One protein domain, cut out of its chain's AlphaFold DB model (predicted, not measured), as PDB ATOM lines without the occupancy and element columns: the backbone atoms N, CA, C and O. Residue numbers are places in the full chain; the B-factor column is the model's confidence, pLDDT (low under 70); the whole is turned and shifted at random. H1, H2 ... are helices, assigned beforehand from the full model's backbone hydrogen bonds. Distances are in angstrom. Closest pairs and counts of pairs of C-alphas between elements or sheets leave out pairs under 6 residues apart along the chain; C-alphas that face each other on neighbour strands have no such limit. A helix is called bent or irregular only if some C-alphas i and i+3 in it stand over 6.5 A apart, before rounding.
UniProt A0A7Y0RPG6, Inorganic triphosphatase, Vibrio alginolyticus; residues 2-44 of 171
ATOM      1  N   GLU A   2      -3.986   5.359 -14.842       88.69
ATOM      2  CA  GLU A   2      -3.431   6.320 -15.809       88.69
ATOM      3  C   GLU A   2      -1.918   6.521 -15.645       88.69
ATOM      4  O   GLU A   2      -1.182   6.329 -16.602       88.69
ATOM      5  N   GLU A   3      -1.430   6.712 -14.416       91.00
ATOM      6  CA  GLU A   3       0.011   6.822 -14.125       91.00
ATOM      7  C   GLU A   3       0.833   5.616 -14.609       91.00
ATOM      8  O   GLU A   3       1.921   5.768 -15.165       91.00
ATOM      9  N   MET A   4       0.299   4.402 -14.446       91.44
ATOM     10  CA  MET A   4       0.947   3.181 -14.926       91.44
ATOM     11  C   MET A   4       0.987   3.144 -16.460       91.44
ATOM     12  O   MET A   4       2.004   2.766 -17.036       91.44
ATOM     13  N   LEU A   5      -0.080   3.578 -17.140       93.19
ATOM     14  CA  LEU A   5      -0.099   3.682 -18.602       93.19
ATOM     15  C   LEU A   5       0.884   4.745 -19.101       93.19
ATOM     16  O   LEU A   5       1.610   4.493 -20.064       93.19
ATOM     17  N   THR A   6       0.981   5.889 -18.423       95.88
ATOM     18  CA  THR A   6       1.977   6.928 -18.716       95.88
ATOM     19  C   THR A   6       3.396   6.391 -18.543       95.88
ATOM     20  O   THR A   6       4.256   6.619 -19.390       95.88
ATOM     21  N   LEU A   7       3.650   5.621 -17.482       93.75
ATOM     22  CA  LEU A   7       4.951   5.003 -17.248       93.75
ATOM     23  C   LEU A   7       5.307   3.985 -18.341       93.75
ATOM     24  O   LEU A   7       6.407   4.056 -18.889       93.75
ATOM     25  N   LEU A   8       4.396   3.069 -18.680       93.12
ATOM     26  CA  LEU A   8       4.632   2.022 -19.683       93.12
ATOM     27  C   LEU A   8       4.744   2.567 -21.113       93.12
ATOM     28  O   LEU A   8       5.416   1.969 -21.947       93.12
ATOM     29  N   SER A   9       4.126   3.712 -21.404       93.25
ATOM     30  CA  SER A   9       4.275   4.404 -22.693       93.25
ATOM     31  C   SER A   9       5.422   5.423 -22.712       93.25
ATOM     32  O   SER A   9       5.697   6.027 -23.747       93.25
ATOM     33  N   SER A  10       6.128   5.611 -21.592       97.25
ATOM     34  CA  SER A  10       7.218   6.582 -21.506       97.25
ATOM     35  C   SER A  10       8.430   6.186 -22.357       97.25
ATOM     36  O   SER A  10       8.787   5.009 -22.482       97.25
ATOM     37  N   ALA A  11       9.142   7.198 -22.865       97.19
ATOM     38  CA  ALA A  11      10.419   7.020 -23.560       97.19
ATOM     39  C   ALA A  11      11.461   6.288 -22.692       97.19
ATOM     40  O   ALA A  11      12.257   5.502 -23.192       97.19
ATOM     41  N   ARG A  12      11.426   6.503 -21.368       96.19
ATOM     42  CA  ARG A  12      12.319   5.834 -20.415       96.19
ATOM     43  C   ARG A  12      12.085   4.322 -20.379       96.19
ATOM     44  O   ARG A  12      13.043   3.562 -20.454       96.19
ATOM     45  N   TYR A  13      10.831   3.889 -20.238       96.00
ATOM     46  CA  TYR A  13      10.493   2.465 -20.151       96.00
ATOM     47  C   TYR A  13      10.756   1.741 -21.477       96.00
ATOM     48  O   TYR A  13      11.409   0.699 -21.504       96.00
ATOM     49  N   THR A  14      10.303   2.327 -22.585       96.12
ATOM     50  CA  THR A  14      10.523   1.779 -23.933       96.12
ATOM     51  C   THR A  14      12.009   1.725 -24.293       96.12
ATOM     52  O   THR A  14      12.471   0.711 -24.814       96.12
ATOM     53  N   GLY A  15      12.777   2.765 -23.947       97.44
ATOM     54  CA  GLY A  15      14.232   2.799 -24.094       97.44
ATOM     55  C   GLY A  15      14.930   1.696 -23.299       97.44
ATOM     56  O   GLY A  15      15.736   0.964 -23.866       97.44
ATOM     57  N   LEU A  16      14.553   1.493 -22.031       96.81
ATOM     58  CA  LEU A  16      15.096   0.412 -21.199       96.81
ATOM     59  C   LEU A  16      14.875  -0.972 -21.834       96.81
ATOM     60  O   LEU A  16      15.803  -1.779 -21.888       96.81
ATOM     61  N   LEU A  17      13.664  -1.249 -22.330       96.81
ATOM     62  CA  LEU A  17      13.363  -2.516 -23.004       96.81
ATOM     63  C   LEU A  17      14.171  -2.687 -24.292       96.81
ATOM     64  O   LEU A  17      14.680  -3.779 -24.557       96.81
ATOM     65  N   LEU A  18      14.302  -1.624 -25.090       97.25
ATOM     66  CA  LEU A  18      15.087  -1.644 -26.321       97.25
ATOM     67  C   LEU A  18      16.572  -1.889 -26.035       97.25
ATOM     68  O   LEU A  18      17.189  -2.714 -26.708       97.25
ATOM     69  N   ASP A  19      17.135  -1.214 -25.036       97.56
ATOM     70  CA  ASP A  19      18.542  -1.351 -24.667       97.56
ATOM     71  C   ASP A  19      18.842  -2.740 -24.103       97.56
ATOM     72  O   ASP A  19      19.821  -3.362 -24.520       97.56
ATOM     73  N   LEU A  20      17.968  -3.283 -23.249       96.94
ATOM     74  CA  LEU A  20      18.095  -4.656 -22.762       96.94
ATOM     75  C   LEU A  20      18.007  -5.666 -23.915       96.94
ATOM     76  O   LEU A  20      18.836  -6.570 -24.011       96.94
ATOM     77  N   SER A  21      17.044  -5.490 -24.822       97.06
ATOM     78  CA  SER A  21      16.872  -6.372 -25.984       97.06
ATOM     79  C   SER A  21      18.096  -6.332 -26.896       97.06
ATOM     80  O   SER A  21      18.606  -7.375 -27.305       97.06
ATOM     81  N   ARG A  22      18.617  -5.128 -27.173       97.69
ATOM     82  CA  ARG A  22      19.845  -4.932 -27.949       97.69
ATOM     83  C   ARG A  22      21.029  -5.605 -27.265       97.69
ATOM     84  O   ARG A  22      21.779  -6.308 -27.935       97.69
ATOM     85  N   TRP A  23      21.190  -5.415 -25.956       97.38
ATOM     86  CA  TRP A  23      22.287  -6.007 -25.195       97.38
ATOM     87  C   TRP A  23      22.238  -7.537 -25.220       97.38
ATOM     88  O   TRP A  23      23.269  -8.171 -25.429       97.38
ATOM     89  N   ILE A  24      21.051  -8.138 -25.097       96.62
ATOM     90  CA  ILE A  24      20.893  -9.595 -25.170       96.62
ATOM     91  C   ILE A  24      21.223 -10.122 -26.574       96.62
ATOM     92  O   ILE A  24      22.039 -11.034 -26.718       96.62
ATOM     93  N   LEU A  25      20.623  -9.535 -27.615       97.00
ATOM     94  CA  LEU A  25      20.777  -9.995 -29.001       97.00
ATOM     95  C   LEU A  25      22.200  -9.805 -29.530       97.00
ATOM     96  O   LEU A  25      22.737 -10.688 -30.196       97.00
ATOM     97  N   ALA A  26      22.832  -8.678 -29.198       96.88
ATOM     98  CA  ALA A  26      24.213  -8.390 -29.572       96.88
ATOM     99  C   ALA A  26      25.239  -9.123 -28.694       96.88
ATOM    100  O   ALA A  26      26.438  -8.922 -28.872       96.88
ATOM    101  N   ARG A  27      24.789  -9.947 -27.733       94.94
ATOM    102  CA  ARG A  27      25.638 -10.600 -26.730       94.94
ATOM    103  C   ARG A  27      26.580  -9.605 -26.055       94.94
ATOM    104  O   ARG A  27      27.778  -9.848 -25.927       94.94
ATOM    105  N   GLY A  28      26.031  -8.473 -25.622       95.19
ATOM    106  CA  GLY A  28      26.773  -7.321 -25.114       95.19
ATOM    107  C   GLY A  28      27.635  -7.607 -23.883       95.19
ATOM    108  O   GLY A  28      28.453  -6.773 -23.525       95.19
ATOM    109  N   TRP A  29      27.501  -8.776 -23.252       94.25
ATOM    110  CA  TRP A  29      28.407  -9.251 -22.205       94.25
ATOM    111  C   TRP A  29      29.767  -9.740 -22.734       94.25
ATOM    112  O   TRP A  29      30.738  -9.711 -21.986       94.25
ATOM    113  N   GLN A  30      29.871 -10.189 -23.994       94.31
ATOM    114  CA  GLN A  30      31.078 -10.843 -24.524       94.31
ATOM    115  C   GLN A  30      32.370 -10.019 -24.397       94.31
ATOM    116  O   GLN A  30      33.380 -10.603 -23.996       94.31
ATOM    117  N   PRO A  31      32.385  -8.697 -24.677       95.50
ATOM    118  CA  PRO A  31      33.598  -7.887 -24.548       95.50
ATOM    119  C   PRO A  31      34.123  -7.768 -23.112       95.50
ATOM    120  O   PRO A  31      35.287  -7.436 -22.917       95.50
ATOM    121  N   PHE A  32      33.279  -8.037 -22.112       95.12
ATOM    122  CA  PHE A  32      33.617  -7.913 -20.690       95.12
ATOM    123  C   PHE A  32      34.168  -9.208 -20.081       95.12
ATOM    124  O   PHE A  32      34.472  -9.246 -18.891       95.12
ATOM    125  N   LEU A  33      34.278 -10.281 -20.868       95.06
ATOM    126  CA  LEU A  33      34.805 -11.560 -20.405       95.06
ATOM    127  C   LEU A  33      36.327 -11.592 -20.564       95.06
ATOM    128  O   LEU A  33      36.851 -11.295 -21.639       95.06
ATOM    129  N   ASP A  34      37.039 -12.012 -19.523       96.38
ATOM    130  CA  ASP A  34      38.423 -12.465 -19.662       96.38
ATOM    131  C   ASP A  34      38.466 -13.898 -20.231       96.38
ATOM    132  O   ASP A  34      37.430 -14.526 -20.480       96.38
ATOM    133  N   GLU A  35      39.668 -14.420 -20.483       95.62
ATOM    134  CA  GLU A  35      39.820 -15.757 -21.072       95.62
ATOM    135  C   GLU A  35      39.216 -16.850 -20.186       95.62
ATOM    136  O   GLU A  35      38.444 -17.689 -20.645       95.62
ATOM    137  N   LYS A  36      39.458 -16.761 -18.877       95.44
ATOM    138  CA  LYS A  36      38.929 -17.699 -17.887       95.44
ATOM    139  C   LYS A  36      37.397 -17.701 -17.852       95.44
ATOM    140  O   LYS A  36      36.776 -18.753 -17.693       95.44
ATOM    141  N   ALA A  37      36.764 -16.535 -17.956       93.81
ATOM    142  CA  ALA A  37      35.315 -16.402 -17.990       93.81
ATOM    143  C   ALA A  37      34.733 -16.952 -19.297       93.81
ATOM    144  O   ALA A  37      33.692 -17.609 -19.256       93.81
ATOM    145  N   ARG A  38      35.415 -16.756 -20.436       94.25
ATOM    146  CA  ARG A  38      35.024 -17.370 -21.715       94.25
ATOM    147  C   ARG A  38      35.050 -18.893 -21.650       94.25
ATOM    148  O   ARG A  38      34.055 -19.517 -22.011       94.25
ATOM    149  N   GLU A  39      36.129 -19.480 -21.138       94.19
ATOM    150  CA  GLU A  39      36.246 -20.933 -20.961       94.19
ATOM    151  C   GLU A  39      35.126 -21.485 -20.069       94.19
ATOM    152  O   GLU A  39      34.465 -22.463 -20.418       94.19
ATOM    153  N   LYS A  40      34.835 -20.812 -18.946       93.06
ATOM    154  CA  LYS A  40      33.716 -21.181 -18.065       93.06
ATOM    155  C   LYS A  40      32.366 -21.107 -18.772       93.06
ATOM    156  O   LYS A  40      31.564 -22.022 -18.625       93.06
ATOM    157  N   MET A  41      32.103 -20.047 -19.535       92.12
ATOM    158  CA  MET A  41      30.842 -19.898 -20.270       92.12
ATOM    159  C   MET A  41      30.671 -20.926 -21.392       92.12
ATOM    160  O   MET A  41      29.540 -21.255 -21.736       92.12
ATOM    161  N   ALA A  42      31.769 -21.430 -21.956       93.19
ATOM    162  CA  ALA A  42      31.752 -22.494 -22.956       93.19
ATOM    163  C   ALA A  42      31.604 -23.902 -22.345       93.19
ATOM    164  O   ALA A  42      31.353 -24.862 -23.071       93.19
ATOM    165  N   SER A  43      31.771 -24.038 -21.026       94.25
ATOM    166  CA  SER A  43      31.679 -25.319 -20.327       94.25
ATOM    167  C   SER A  43      30.231 -25.795 -20.139       94.25
ATOM    168  O   SER A  43      29.267 -25.061 -20.363       94.25
ATOM    169  N   ASN A  44      30.068 -27.057 -19.728       95.62
ATOM    170  CA  ASN A  44      28.754 -27.626 -19.437       95.62
ATOM    171  C   ASN A  44      28.060 -26.830 -18.314       95.62
ATOM    172  O   ASN A  44      28.661 -26.546 -17.281       95.62
TER     173      ASN A  44
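This is residues 2 to 44 of the 171 residues of the protein "Inorganic triphosphatase" of Vibrio alginolyticus (UniProt A0A7Y0RPG6). An open, stretched-out chain of three helices strung one after another: short H1 at one end, long H2 in the middle, and short H3 at the far end, set across the long axis. No two of these helices pack together; H1 runs on in nearly the same direction as H2, while a stretch with no named element, residues 26 to 34, spans the space between H2 and H3. The printed part has 43 residues with three named helices in the order H1, H2, H3 and no named strand, and its class is all helix. It is extended, with a radius of gyration of the C-alphas of 16.3 A, and its outline is a rod of 48 by 19 by 13 A.

The first helix, H1, covers residues 2 to 8, and C-alpha 2 is at (-3.431, 6.320, -15.809). H2 covers residues 11 to 25 and is the longest helix, 20.6 A from C-alpha 11 at (10.419, 7.020, -23.560) to C-alpha 25 at (20.777, -9.995, -29.001). H3 covers residues 35 to 42 and measures 10.7 A from its first to its last C-alpha; C-alpha 42 is at (31.752, -22.494, -22.956). Residues 43 and 44 follow it.

H1 and H2 are close but not clearly touching, with 2 pairs of C-alphas within 8 A. The closest C-alphas of the two are those of Leu 7 and Tyr 13, 6.8 A apart. Their lines stand at a shallow tilt of 29 degrees, the same way, and their centres are 17.6 A apart. A tight link of 2 residues joins them. H2 and H3 are apart, although they follow each other in the chain, and a short link of 9 residues joins them. H1 and H3 are apart too. In H1, H2 and H3 every O i to N i+4 pair is within hydrogen-bond range. None of the three helices is bent or irregular.

The two C-alphas farthest apart are those of Glu 2 and Glu 35, at 48.8 A. The first and last printed C-alphas, those of Glu 2 and Asn 44, are 46.9 A apart. Residues 2 to 19 and residues 21 to 27 stand free; H1 lies wholly within the first of these stretches. The printed part has no cut, and neither link is long. The mean pLDDT of the printed part is 95.1, and no printed residue is under 70.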